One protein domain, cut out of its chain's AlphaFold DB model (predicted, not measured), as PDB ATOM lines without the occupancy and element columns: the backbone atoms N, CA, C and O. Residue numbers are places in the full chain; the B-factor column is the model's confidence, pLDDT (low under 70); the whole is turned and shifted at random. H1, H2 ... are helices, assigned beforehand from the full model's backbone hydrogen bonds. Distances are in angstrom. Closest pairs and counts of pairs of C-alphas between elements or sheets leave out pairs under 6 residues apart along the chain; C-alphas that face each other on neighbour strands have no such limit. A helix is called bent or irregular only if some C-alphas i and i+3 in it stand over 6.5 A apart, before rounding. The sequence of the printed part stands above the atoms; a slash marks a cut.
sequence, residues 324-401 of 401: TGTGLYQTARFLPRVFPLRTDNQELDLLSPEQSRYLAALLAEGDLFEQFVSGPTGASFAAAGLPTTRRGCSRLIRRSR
ATOM      1  N   THR A 324      76.177 -96.958 -20.249       86.88
ATOM      2  CA  THR A 324      75.799 -96.456 -21.578       86.88
ATOM      3  C   THR A 324      75.954 -94.945 -21.711       86.88
ATOM      4  O   THR A 324      76.070 -94.436 -22.825       86.88
ATOM      5  N   GLY A 325      75.931 -94.213 -20.594       86.50
ATOM      6  CA  GLY A 325      75.813 -92.754 -20.594       86.50
ATOM      7  C   GLY A 325      74.447 -92.256 -21.083       86.50
ATOM      8  O   GLY A 325      74.283 -91.062 -21.327       86.50
ATOM      9  N   THR A 326      73.465 -93.149 -21.244       83.31
ATOM     10  CA  THR A 326      72.099 -92.844 -21.687       83.31
ATOM     11  C   THR A 326      71.090 -93.250 -20.614       83.31
ATOM     12  O   THR A 326      71.395 -93.995 -19.688       83.31
ATOM     13  N   GLY A 327      69.862 -92.734 -20.700       83.94
ATOM     14  CA  GLY A 327      68.791 -93.180 -19.805       83.94
ATOM     15  C   GLY A 327      68.686 -92.459 -18.462       83.94
ATOM     16  O   GLY A 327      67.865 -92.851 -17.636       83.94
ATOM     17  N   LEU A 328      69.476 -91.401 -18.234       90.56
ATOM     18  CA  LEU A 328      69.478 -90.628 -16.984       90.56
ATOM     19  C   LEU A 328      68.062 -90.227 -16.539       90.56
ATOM     20  O   LEU A 328      67.680 -90.459 -15.393       90.56
ATOM     21  N   TYR A 329      67.266 -89.667 -17.452       88.19
ATOM     22  CA  TYR A 329      65.903 -89.220 -17.157       88.19
ATOM     23  C   TYR A 329      64.960 -90.373 -16.815       88.19
ATOM     24  O   TYR A 329      64.111 -90.239 -15.936       88.19
ATOM     25  N   GLN A 330      65.111 -91.511 -17.490       89.50
ATOM     26  CA  GLN A 330      64.318 -92.704 -17.241       89.50
ATOM     27  C   GLN A 330      64.670 -93.287 -15.872       89.50
ATOM     28  O   GLN A 330      63.781 -93.477 -15.049       89.50
ATOM     29  N   THR A 331      65.956 -93.469 -15.577       91.31
ATOM     30  CA  THR A 331      66.423 -93.985 -14.282       91.31
ATOM     31  C   THR A 331      66.066 -93.041 -13.128       91.31
ATOM     32  O   THR A 331      65.709 -93.493 -12.039       91.31
ATOM     33  N   ALA A 332      66.044 -91.725 -13.358       93.12
ATOM     34  CA  ALA A 332      65.605 -90.755 -12.356       93.12
ATOM     35  C   ALA A 332      64.130 -90.917 -11.934       93.12
ATOM     36  O   ALA A 332      63.775 -90.497 -10.832       93.12
ATOM     37  N   ARG A 333      63.276 -91.589 -12.726       93.50
ATOM     38  CA  ARG A 333      61.869 -91.866 -12.362       93.50
ATOM     39  C   ARG A 333      61.719 -92.740 -11.115       93.50
ATOM     40  O   ARG A 333      60.674 -92.694 -10.469       93.50
ATOM     41  N   PHE A 334      62.749 -93.500 -10.734       95.62
ATOM     42  CA  PHE A 334      62.728 -94.280  -9.494       95.62
ATOM     43  C   PHE A 334      62.855 -93.412  -8.237       95.62
ATOM     44  O   PHE A 334      62.334 -93.800  -7.192       95.62
ATOM     45  N   LEU A 335      63.483 -92.230  -8.313       94.00
ATOM     46  CA  LEU A 335      63.722 -91.369  -7.145       94.00
ATOM     47  C   LEU A 335      62.464 -91.073  -6.318       94.00
ATOM     48  O   LEU A 335      62.483 -91.404  -5.136       94.00
ATOM     49  N   PRO A 336      61.370 -90.518  -6.878       92.88
ATOM     50  CA  PRO A 336      60.178 -90.197  -6.088       92.88
ATOM     51  C   PRO A 336      59.453 -91.438  -5.548       92.88
ATOM     52  O   PRO A 336      58.587 -91.318  -4.685       92.88
ATOM     53  N   ARG A 337      59.771 -92.637  -6.055       94.06
ATOM     54  CA  ARG A 337      59.199 -93.900  -5.574       94.06
ATOM     55  C   ARG A 337      60.038 -94.516  -4.454       94.06
ATOM     56  O   ARG A 337      59.469 -95.024  -3.495       94.06
ATOM     57  N   VAL A 338      61.365 -94.426  -4.545       96.00
ATOM     58  CA  VAL A 338      62.295 -94.868  -3.491       96.00
ATOM     59  C   VAL A 338      62.313 -93.876  -2.320       96.00
ATOM     60  O   VAL A 338      62.362 -94.276  -1.157       96.00
ATOM     61  N   PHE A 339      62.208 -92.580  -2.613       94.06
ATOM     62  CA  PHE A 339      62.138 -91.482  -1.650       94.06
ATOM     63  C   PHE A 339      60.847 -90.689  -1.881       94.06
ATOM     64  O   PHE A 339      60.858 -89.684  -2.599       94.06
ATOM     65  N   PRO A 340      59.714 -91.143  -1.317       86.50
ATOM     66  CA  PRO A 340      58.450 -90.426  -1.424       86.50
ATOM     67  C   PRO A 340      58.598 -88.971  -0.975       86.50
ATOM     68  O   PRO A 340      59.203 -88.698   0.065       86.50
ATOM     69  N   LEU A 341      58.040 -88.049  -1.765       79.00
ATOM     70  CA  LEU A 341      58.081 -86.617  -1.476       79.00
ATOM     71  C   LEU A 341      57.504 -86.341  -0.088       79.00
ATOM     72  O   LEU A 341      56.394 -86.768   0.240       79.00
ATOM     73  N   ARG A 342      58.252 -85.583   0.708       69.56
ATOM     74  CA  ARG A 342      57.766 -85.082   1.989       69.56
ATOM     75  C   ARG A 342      57.082 -83.739   1.779       69.56
ATOM     76  O   ARG A 342      57.567 -82.891   1.039       69.56
ATOM     77  N   THR A 343      55.963 -83.530   2.459       68.62
ATOM     78  CA  THR A 343      55.197 -82.276   2.393       68.62
ATOM     79  C   THR A 343      55.833 -81.133   3.191       68.62
ATOM     80  O   THR A 343      55.392 -79.994   3.071       68.62
ATOM     81  N   ASP A 344      56.853 -81.414   4.005       73.31
ATOM     82  CA  ASP A 344      57.440 -80.479   4.970       73.31
ATOM     83  C   ASP A 344      58.783 -79.863   4.533       73.31
ATOM     84  O   ASP A 344      59.346 -79.066   5.284       73.31
ATOM     85  N   ASN A 345      59.291 -80.186   3.335       64.88
ATOM     86  CA  ASN A 345      60.604 -79.748   2.830       64.88
ATOM     87  C   ASN A 345      61.777 -80.003   3.806       64.88
ATOM     88  O   ASN A 345      62.816 -79.347   3.705       64.88
ATOM     89  N   GLN A 346      61.636 -80.927   4.761       71.31
ATOM     90  CA  GLN A 346      62.715 -81.262   5.688       71.31
ATOM     91  C   GLN A 346      63.664 -82.290   5.071       71.31
ATOM     92  O   GLN A 346      63.231 -83.225   4.390       71.31
ATOM     93  N   GLU A 347      64.965 -82.137   5.343       75.19
ATOM     94  CA  GLU A 347      65.957 -83.158   5.001       75.19
ATOM     95  C   GLU A 347      65.569 -84.509   5.631       75.19
ATOM     96  O   GLU A 347      64.971 -84.584   6.710       75.19
ATOM     97  N   LEU A 348      65.894 -85.604   4.941       81.94
ATOM     98  CA  LEU A 348      65.741 -86.941   5.506       81.94
ATOM     99  C   LEU A 348      66.749 -87.135   6.645       81.94
ATOM    100  O   LEU A 348      67.955 -87.031   6.431       81.94
ATOM    101  N   ASP A 349      66.253 -87.458   7.841       84.06
ATOM    102  CA  ASP A 349      67.100 -87.740   9.008       84.06
ATOM    103  C   ASP A 349      67.538 -89.210   9.075       84.06
ATOM    104  O   ASP A 349      68.657 -89.509   9.502       84.06
ATOM    105  N   LEU A 350      66.662 -90.122   8.638       90.88
ATOM    106  CA  LEU A 350      66.877 -91.568   8.606       90.88
ATOM    107  C   LEU A 350      66.337 -92.154   7.301       90.88
ATOM    108  O   LEU A 350      65.294 -91.734   6.803       90.88
ATOM    109  N   LEU A 351      67.055 -93.138   6.772       94.69
ATOM    110  CA  LEU A 351      66.697 -93.906   5.586       94.69
ATOM    111  C   LEU A 351      66.250 -95.315   5.974       94.69
ATOM    112  O   LEU A 351      66.800 -95.912   6.901       94.69
ATOM    113  N   SER A 352      65.328 -95.891   5.204       95.25
ATOM    114  CA  SER A 352      65.093 -97.338   5.243       95.25
ATOM    115  C   SER A 352      66.328 -98.118   4.743       95.25
ATOM    116  O   SER A 352      67.226 -97.533   4.110       95.25
ATOM    117  N   PRO A 353      66.406 -99.441   4.983       96.44
ATOM    118  CA  PRO A 353      67.456-100.277   4.401       96.44
ATOM    119  C   PRO A 353      67.511-100.186   2.866       96.44
ATOM    120  O   PRO A 353      68.594-100.069   2.288       96.44
ATOM    121  N   GLU A 354      66.356-100.155   2.203       96.62
ATOM    122  CA  GLU A 354      66.213-100.093   0.744       96.62
ATOM    123  C   GLU A 354      66.672 -98.729   0.210       96.62
ATOM    124  O   GLU A 354      67.471 -98.661  -0.726       96.62
ATOM    125  N   GLN A 355      66.257 -97.638   0.860       97.00
ATOM    126  CA  GLN A 355      66.705 -96.277   0.552       97.00
ATOM    127  C   GLN A 355      68.220 -96.117   0.716       97.00
ATOM    128  O   GLN A 355      68.895 -95.551  -0.148       97.00
ATOM    129  N   SER A 356      68.771 -96.657   1.807       97.62
ATOM    130  CA  SER A 356      70.214 -96.671   2.057       97.62
ATOM    131  C   SER A 356      70.968 -97.438   0.972       97.62
ATOM    132  O   SER A 356      72.031 -96.995   0.536       97.62
ATOM    133  N   ARG A 357      70.419 -98.574   0.521       97.81
ATOM    134  CA  ARG A 357      70.995 -99.415  -0.537       97.81
ATOM    135  C   ARG A 357      70.999 -98.696  -1.887       97.81
ATOM    136  O   ARG A 357      72.050 -98.643  -2.522       97.81
ATOM    137  N   TYR A 358      69.878 -98.091  -2.283       97.88
ATOM    138  CA  TYR A 358      69.793 -97.309  -3.519       97.88
ATOM    139  C   TYR A 358      70.755 -96.115  -3.507       97.88
ATOM    140  O   TYR A 358      71.530 -95.936  -4.443       97.88
ATOM    141  N   LEU A 359      70.760 -95.317  -2.431       97.50
ATOM    142  CA  LEU A 359      71.626 -94.138  -2.348       97.50
ATOM    143  C   LEU A 359      73.110 -94.524  -2.345       97.50
ATOM    144  O   LEU A 359      73.926 -93.843  -2.962       97.50
ATOM    145  N   ALA A 360      73.468 -95.626  -1.681       97.94
ATOM    146  CA  ALA A 360      74.826 -96.156  -1.722       97.94
ATOM    147  C   ALA A 360      75.232 -96.592  -3.137       97.94
ATOM    148  O   ALA A 360      76.362 -96.322  -3.538       97.94
ATOM    149  N   ALA A 361      74.324 -97.227  -3.886       97.44
ATOM    150  CA  ALA A 361      74.564 -97.602  -5.275       97.44
ATOM    151  C   ALA A 361      74.757 -96.366  -6.165       97.44
ATOM    152  O   ALA A 361      75.773 -96.274  -6.838       97.44
ATOM    153  N   LEU A 362      73.872 -95.367  -6.085       96.81
ATOM    154  CA  LEU A 362      74.011 -94.118  -6.847       96.81
ATOM    155  C   LEU A 362      75.347 -93.406  -6.569       96.81
ATOM    156  O   LEU A 362      75.982 -92.899  -7.488       96.81
ATOM    157  N   LEU A 363      75.814 -93.394  -5.315       96.94
ATOM    158  CA  LEU A 363      77.128 -92.836  -4.969       96.94
ATOM    159  C   LEU A 363      78.303 -93.636  -5.548       96.94
ATOM    160  O   LEU A 363      79.390 -93.076  -5.696       96.94
ATOM    161  N   ALA A 364      78.125 -94.928  -5.819       95.88
ATOM    162  CA  ALA A 364      79.167 -95.775  -6.386       95.88
ATOM    163  C   ALA A 364      79.319 -95.593  -7.908       95.88
ATOM    164  O   ALA A 364      80.408 -95.834  -8.426       95.88
ATOM    165  N   GLU A 365      78.280 -95.122  -8.603       92.88
ATOM    166  CA  GLU A 365      78.232 -95.005 -10.070       92.88
ATOM    167  C   GLU A 365      78.961 -93.767 -10.626       92.88
ATOM    168  O   GLU A 365      78.389 -92.986 -11.379       92.88
ATOM    169  N   GLY A 366      80.237 -93.566 -10.269       88.12
ATOM    170  CA  GLY A 366      81.096 -92.539 -10.885       88.12
ATOM    171  C   GLY A 366      80.409 -91.173 -11.017       88.12
ATOM    172  O   GLY A 366      79.720 -90.754 -10.090       88.12
ATOM    173  N   ASP A 367      80.540 -90.519 -12.173       92.94
ATOM    174  CA  ASP A 367      79.965 -89.191 -12.455       92.94
ATOM    175  C   ASP A 367      78.421 -89.160 -12.513       92.94
ATOM    176  O   ASP A 367      77.823 -88.088 -12.645       92.94
ATOM    177  N   LEU A 368      77.742 -90.313 -12.425       93.38
ATOM    178  CA  LEU A 368      76.280 -90.378 -12.480       93.38
ATOM    179  C   LEU A 368      75.641 -89.624 -11.311       93.38
ATOM    180  O   LEU A 368      74.612 -88.975 -11.488       93.38
ATOM    181  N   PHE A 369      76.259 -89.654 -10.127       95.38
ATOM    182  CA  PHE A 369      75.778 -88.884  -8.979       95.38
ATOM    183  C   PHE A 369      75.732 -87.383  -9.291       95.38
ATOM    184  O   PHE A 369      74.721 -86.732  -9.034       95.38
ATOM    185  N   GLU A 370      76.805 -86.834  -9.867       95.12
ATOM    186  CA  GLU A 370      76.912 -85.424 -10.244       95.12
ATOM    187  C   GLU A 370      75.849 -85.039 -11.277       95.12
ATOM    188  O   GLU A 370      75.260 -83.961 -11.177       95.12
ATOM    189  N   GLN A 371      75.551 -85.926 -12.228       93.19
ATOM    190  CA  GLN A 371      74.468 -85.727 -13.194       93.19
ATOM    191  C   GLN A 371      73.095 -85.720 -12.511       93.19
ATOM    192  O   GLN A 371      72.285 -84.840 -12.774       93.19
ATOM    193  N   PHE A 372      72.852 -86.638 -11.573       91.38
ATOM    194  CA  PHE A 372      71.597 -86.716 -10.823       91.38
ATOM    195  C   PHE A 372      71.311 -85.459  -9.994       91.38
ATOM    196  O   PHE A 372      70.164 -85.020  -9.939       91.38
ATOM    197  N   VAL A 373      72.332 -84.879  -9.354       93.62
ATOM    198  CA  VAL A 373      72.178 -83.686  -8.498       93.62
ATOM    199  C   VAL A 373      72.255 -82.364  -9.265       93.62
ATOM    200  O   VAL A 373      72.067 -81.302  -8.672       93.62
ATOM    201  N   SER A 374      72.532 -82.413 -10.567       91.38
ATOM    202  CA  SER A 374      72.571 -81.248 -11.451       91.38
ATOM    203  C   SER A 374      71.459 -81.308 -12.502       91.38
ATOM    204  O   SER A 374      70.694 -82.270 -12.585       91.38
ATOM    205  N   GLY A 375      71.314 -80.228 -13.273       86.88
ATOM    206  CA  GLY A 375      70.357 -80.175 -14.376       86.88
ATOM    207  C   GLY A 375      68.898 -80.416 -13.949       86.88
ATOM    208  O   GLY A 375      68.521 -80.103 -12.816       86.88
ATOM    209  N   PRO A 376      68.057 -80.963 -14.845       82.38
ATOM    210  CA  PRO A 376      66.635 -81.145 -14.559       82.38
ATOM    211  C   PRO A 376      66.342 -82.249 -13.528       82.38
ATOM    212  O   PRO A 376      65.340 -82.171 -12.822       82.38
ATOM    213  N   THR A 377      67.216 -83.253 -13.382       87.94
ATOM    214  CA  THR A 377      67.063 -84.314 -12.366       87.94
ATOM    215  C   THR A 377      67.382 -83.834 -10.950       87.94
ATOM    216  O   THR A 377      66.827 -84.364  -9.983       87.94
ATOM    217  N   GLY A 378      68.202 -82.783 -10.815       90.81
ATOM    218  CA  GLY A 378      68.569 -82.199  -9.524       90.81
ATOM    219  C   GLY A 378      67.370 -81.675  -8.733       90.81
ATOM    220  O   GLY A 378      67.345 -81.797  -7.509       90.81
ATOM    221  N   ALA A 379      66.338 -81.168  -9.415       87.75
ATOM    222  CA  ALA A 379      65.101 -80.729  -8.773       87.75
ATOM    223  C   ALA A 379      64.358 -81.899  -8.108       87.75
ATOM    224  O   ALA A 379      63.967 -81.793  -6.947       87.75
ATOM    225  N   SER A 380      64.220 -83.037  -8.799       88.19
ATOM    226  CA  SER A 380      63.613 -84.248  -8.230       88.19
ATOM    227  C   SER A 380      64.442 -84.818  -7.078       88.19
ATOM    228  O   SER A 380      63.882 -85.257  -6.076       88.19
ATOM    229  N   PHE A 381      65.772 -84.772  -7.188       92.19
ATOM    230  CA  PHE A 381      66.678 -85.206  -6.126       92.19
ATOM    231  C   PHE A 381      66.555 -84.332  -4.867       92.19
ATOM    232  O   PHE A 381      66.460 -84.848  -3.755       92.19
ATOM    233  N   ALA A 382      66.504 -83.008  -5.033       89.31
ATOM    234  CA  ALA A 382      66.309 -82.068  -3.932       89.31
ATOM    235  C   ALA A 382      64.911 -82.193  -3.307       89.31
ATOM    236  O   ALA A 382      64.783 -82.180  -2.086       89.31
ATOM    237  N   ALA A 383      63.871 -82.376  -4.127       87.81
ATOM    238  CA  ALA A 383      62.496 -82.566  -3.664       87.81
ATOM    239  C   ALA A 383      62.326 -83.847  -2.822       87.81
ATOM    240  O   ALA A 383      61.488 -83.894  -1.925       87.81
ATOM    241  N   ALA A 384      63.167 -84.861  -3.049       89.75
ATOM    242  CA  ALA A 384      63.253 -86.055  -2.210       89.75
ATOM    243  C   ALA A 384      63.907 -85.809  -0.828       89.75
ATOM    244  O   ALA A 384      64.044 -86.744  -0.042       89.75
ATOM    245  N   GLY A 385      64.339 -84.578  -0.518       90.38
ATOM    246  CA  GLY A 385      64.981 -84.228   0.755       90.38
ATOM    247  C   GLY A 385      66.394 -84.801   0.908       90.38
ATOM    248  O   GLY A 385      66.877 -84.971   2.031       90.38
ATOM    249  N   LEU A 386      67.051 -85.143  -0.207       93.50
ATOM    250  CA  LEU A 386      68.379 -85.750  -0.217       93.50
ATOM    251  C   LEU A 386      69.492 -84.686  -0.252       93.50
ATOM    252  O   LEU A 386      69.402 -83.719  -1.011       93.50
ATOM    253  N   PRO A 387      70.600 -84.873   0.493       94.44
ATOM    254  CA  PRO A 387      71.732 -83.955   0.430       94.44
ATOM    255  C   PRO A 387      72.386 -83.941  -0.958       94.44
ATOM    256  O   PRO A 387      72.778 -84.983  -1.463       94.44
ATOM    257  N   THR A 388      72.645 -82.773  -1.540       94.19
ATOM    258  CA  THR A 388      73.222 -82.649  -2.900       94.19
ATOM    259  C   THR A 388      74.729 -82.926  -2.990       94.19
ATOM    260  O   THR A 388      75.345 -82.748  -4.036       94.19
ATOM    261  N   THR A 389      75.363 -83.366  -1.897       95.62
ATOM    262  CA  THR A 389      76.803 -83.668  -1.860       95.62
ATOM    263  C   THR A 389      77.047 -85.118  -1.471       95.62
ATOM    264  O   THR A 389      76.425 -85.631  -0.538       95.62
ATOM    265  N   ARG A 390      78.058 -85.755  -2.081       96.69
ATOM    266  CA  ARG A 390      78.479 -87.127  -1.737       96.69
ATOM    267  C   ARG A 390      78.716 -87.320  -0.241       96.69
ATOM    268  O   ARG A 390      78.320 -88.328   0.344       96.69
ATOM    269  N   ARG A 391      79.352 -86.332   0.404       96.88
ATOM    270  CA  ARG A 391      79.608 -86.328   1.853       96.88
ATOM    271  C   ARG A 391      78.313 -86.219   2.662       96.88
ATOM    272  O   ARG A 391      78.226 -86.817   3.734       96.88
ATOM    273  N   GLY A 392      77.335 -85.451   2.189       96.12
ATOM    274  CA  GLY A 392      75.994 -85.379   2.766       96.12
ATOM    275  C   GLY A 392      75.300 -86.739   2.728       96.12
ATOM    276  O   GLY A 392      75.019 -87.293   3.788       96.12
ATOM    277  N   CYS A 393      75.153 -87.325   1.538       96.50
ATOM    278  CA  CYS A 393      74.546 -88.646   1.355       96.50
ATOM    279  C   CYS A 393      75.262 -89.736   2.166       96.50
ATOM    280  O   CYS A 393      74.624 -90.523   2.859       96.50
ATOM    281  N   SER A 394      76.600 -89.748   2.164       97.19
ATOM    282  CA  SER A 394      77.387 -90.725   2.932       97.19
ATOM    283  C   SER A 394      77.144 -90.627   4.442       97.19
ATOM    284  O   SER A 394      77.139 -91.645   5.131       97.19
ATOM    285  N   ARG A 395      76.966 -89.412   4.983       96.94
ATOM    286  CA  ARG A 395      76.623 -89.220   6.402       96.94
ATOM    287  C   ARG A 395      75.213 -89.714   6.698       96.94
ATOM    288  O   ARG A 395      75.032 -90.369   7.718       96.94
ATOM    289  N   LEU A 396      74.262 -89.423   5.813       96.06
ATOM    290  CA  LEU A 396      72.879 -89.869   5.941       96.06
ATOM    291  C   LEU A 396      72.782 -91.406   5.961       96.06
ATOM    292  O   LEU A 396      72.200 -91.967   6.886       96.06
ATOM    293  N   ILE A 397      73.472 -92.094   5.043       96.81
ATOM    294  CA  ILE A 397      73.551 -93.567   5.029       96.81
ATOM    295  C   ILE A 397      74.136 -94.108   6.342       96.81
ATOM    296  O   ILE A 397      73.605 -95.056   6.906       96.81
ATOM    297  N   ARG A 398      75.228 -93.520   6.858       96.69
ATOM    298  CA  ARG A 398      75.868 -93.992   8.103       96.69
ATOM    299  C   ARG A 398      75.000 -93.807   9.342       96.69
ATOM    300  O   ARG A 398      75.132 -94.601  10.259       96.69
ATOM    301  N   ARG A 399      74.181 -92.753   9.390       95.56
ATOM    302  CA  ARG A 399      73.243 -92.501  10.499       95.56
ATOM    303  C   ARG A 399      72.046 -93.451  10.491       95.56
ATOM    304  O   ARG A 399      71.411 -93.605  11.522       95.56
ATOM    305  N   SER A 400      71.756 -94.043   9.335       93.69
ATOM    306  CA  SER A 400      70.602 -94.919   9.104       93.69
ATOM    307  C   SER A 400      70.922 -96.411   9.274       93.69
ATOM    308  O   SER A 400      70.056 -97.249   9.050       93.69
ATOM    309  N   ARG A 401      72.170 -96.744   9.630       87.75
ATOM    310  CA  ARG A 401      72.616 -98.082  10.040       87.75
ATOM    311  C   ARG A 401      72.723 -98.123  11.553       87.75
ATOM    312  O   ARG A 401      72.405 -99.191  12.113       87.75
TER     313      ARG A 401
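What this domain is: This is residues 324 to 401 of the 401 residues of an uncharacterized protein of Leucobacter viscericola (UniProt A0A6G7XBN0). Three helices, H3, H4 and H5, make a U, with H3 and H5 as its separate legs and H4 joining them at one end. The short H1 and H2 lie over one side of this U, H6 lies on the other side next to H3 and runs back along it, and a long loop, residues 339 to 352, passes round the open end. The printed part has 78 residues with six named helices, H1 to H6 in order along the chain, and no named strand; the class is all helix. It is compact, with a radius of gyration of the C-alphas of 11.7 A, and rounded, with spans of 32 by 26 by 19 A.

Where its parts are: H1 covers residues 328 to 332, beginning at C-alpha 328 at (69.478, -90.628, -16.984). H2 follows as residues 335 to 338. H3, the longest helix, covers residues 353 to 364 and measures 16.5 A from C-alpha 353 at (67.456, -100.277, 4.401) to C-alpha 364. H4 is residues 368 to 373. H5, residues 375 to 383, is 13.5 A long; it is neither bent nor irregular, but only just: C-alphas 376 and 379 are 6.0 A apart. H6, residues 390 to 399, is 14.4 A long and ends at C-alpha 399 at (73.243, -92.501, 10.499).

How they stand to each other: H1 and H2 meet only through their link. H1 only just touches H5, with 3 pairs of C-alphas within 8 A, the closest those of Ala 332 and Thr 377 at 6.6 A. H1 also only just touches H4, again with 3 pairs, the closest C-alphas being those of Ala 332 and Phe 372 at 7.4 A. H2 only just touches H3, with 3 pairs; the closest C-alphas are those of Val 338 and Gln 355, 6.1 A apart, and H3 takes part with residues 354 to 358 alone. H2 only just touches H5 too, with 3 pairs, the closest C-alphas being those of Leu 335 and Phe 381 at 6.9 A. H3 and H6 touch at a shallow tilt of 26 degrees, opposite ways, the closest C-alphas being those of Ser 356 and Ile 397 at 5.4 A. H4 and H5 touch only at the corner, at a steep tilt of 67 degrees, with the C-alphas of Phe 372 and Gly 378 closest at 5.6 A. H3, with residues 362 to 363 alone, and H4 only just touch, with 3 pairs, and only at the corner; the closest C-alphas are those of Leu 363 and Phe 369 at 5.8 A. H3 and H5 are apart. Each O i to N i+4 pair is within hydrogen-bond range in H1, H3, H4 and H6, against 3 of 5 in H5, while H2 is too short for such a pair.

The domain as a whole: The C-alphas farthest apart are those of Thr 324 and Asp 344, at 36.0 A. The printed part has no cut and ends at residue 401, the chain's last. The link from H2 to H3, 14 residues, is long. The mean pLDDT of the printed part is 90.8, and residues 342, 343 and 345 are under 70.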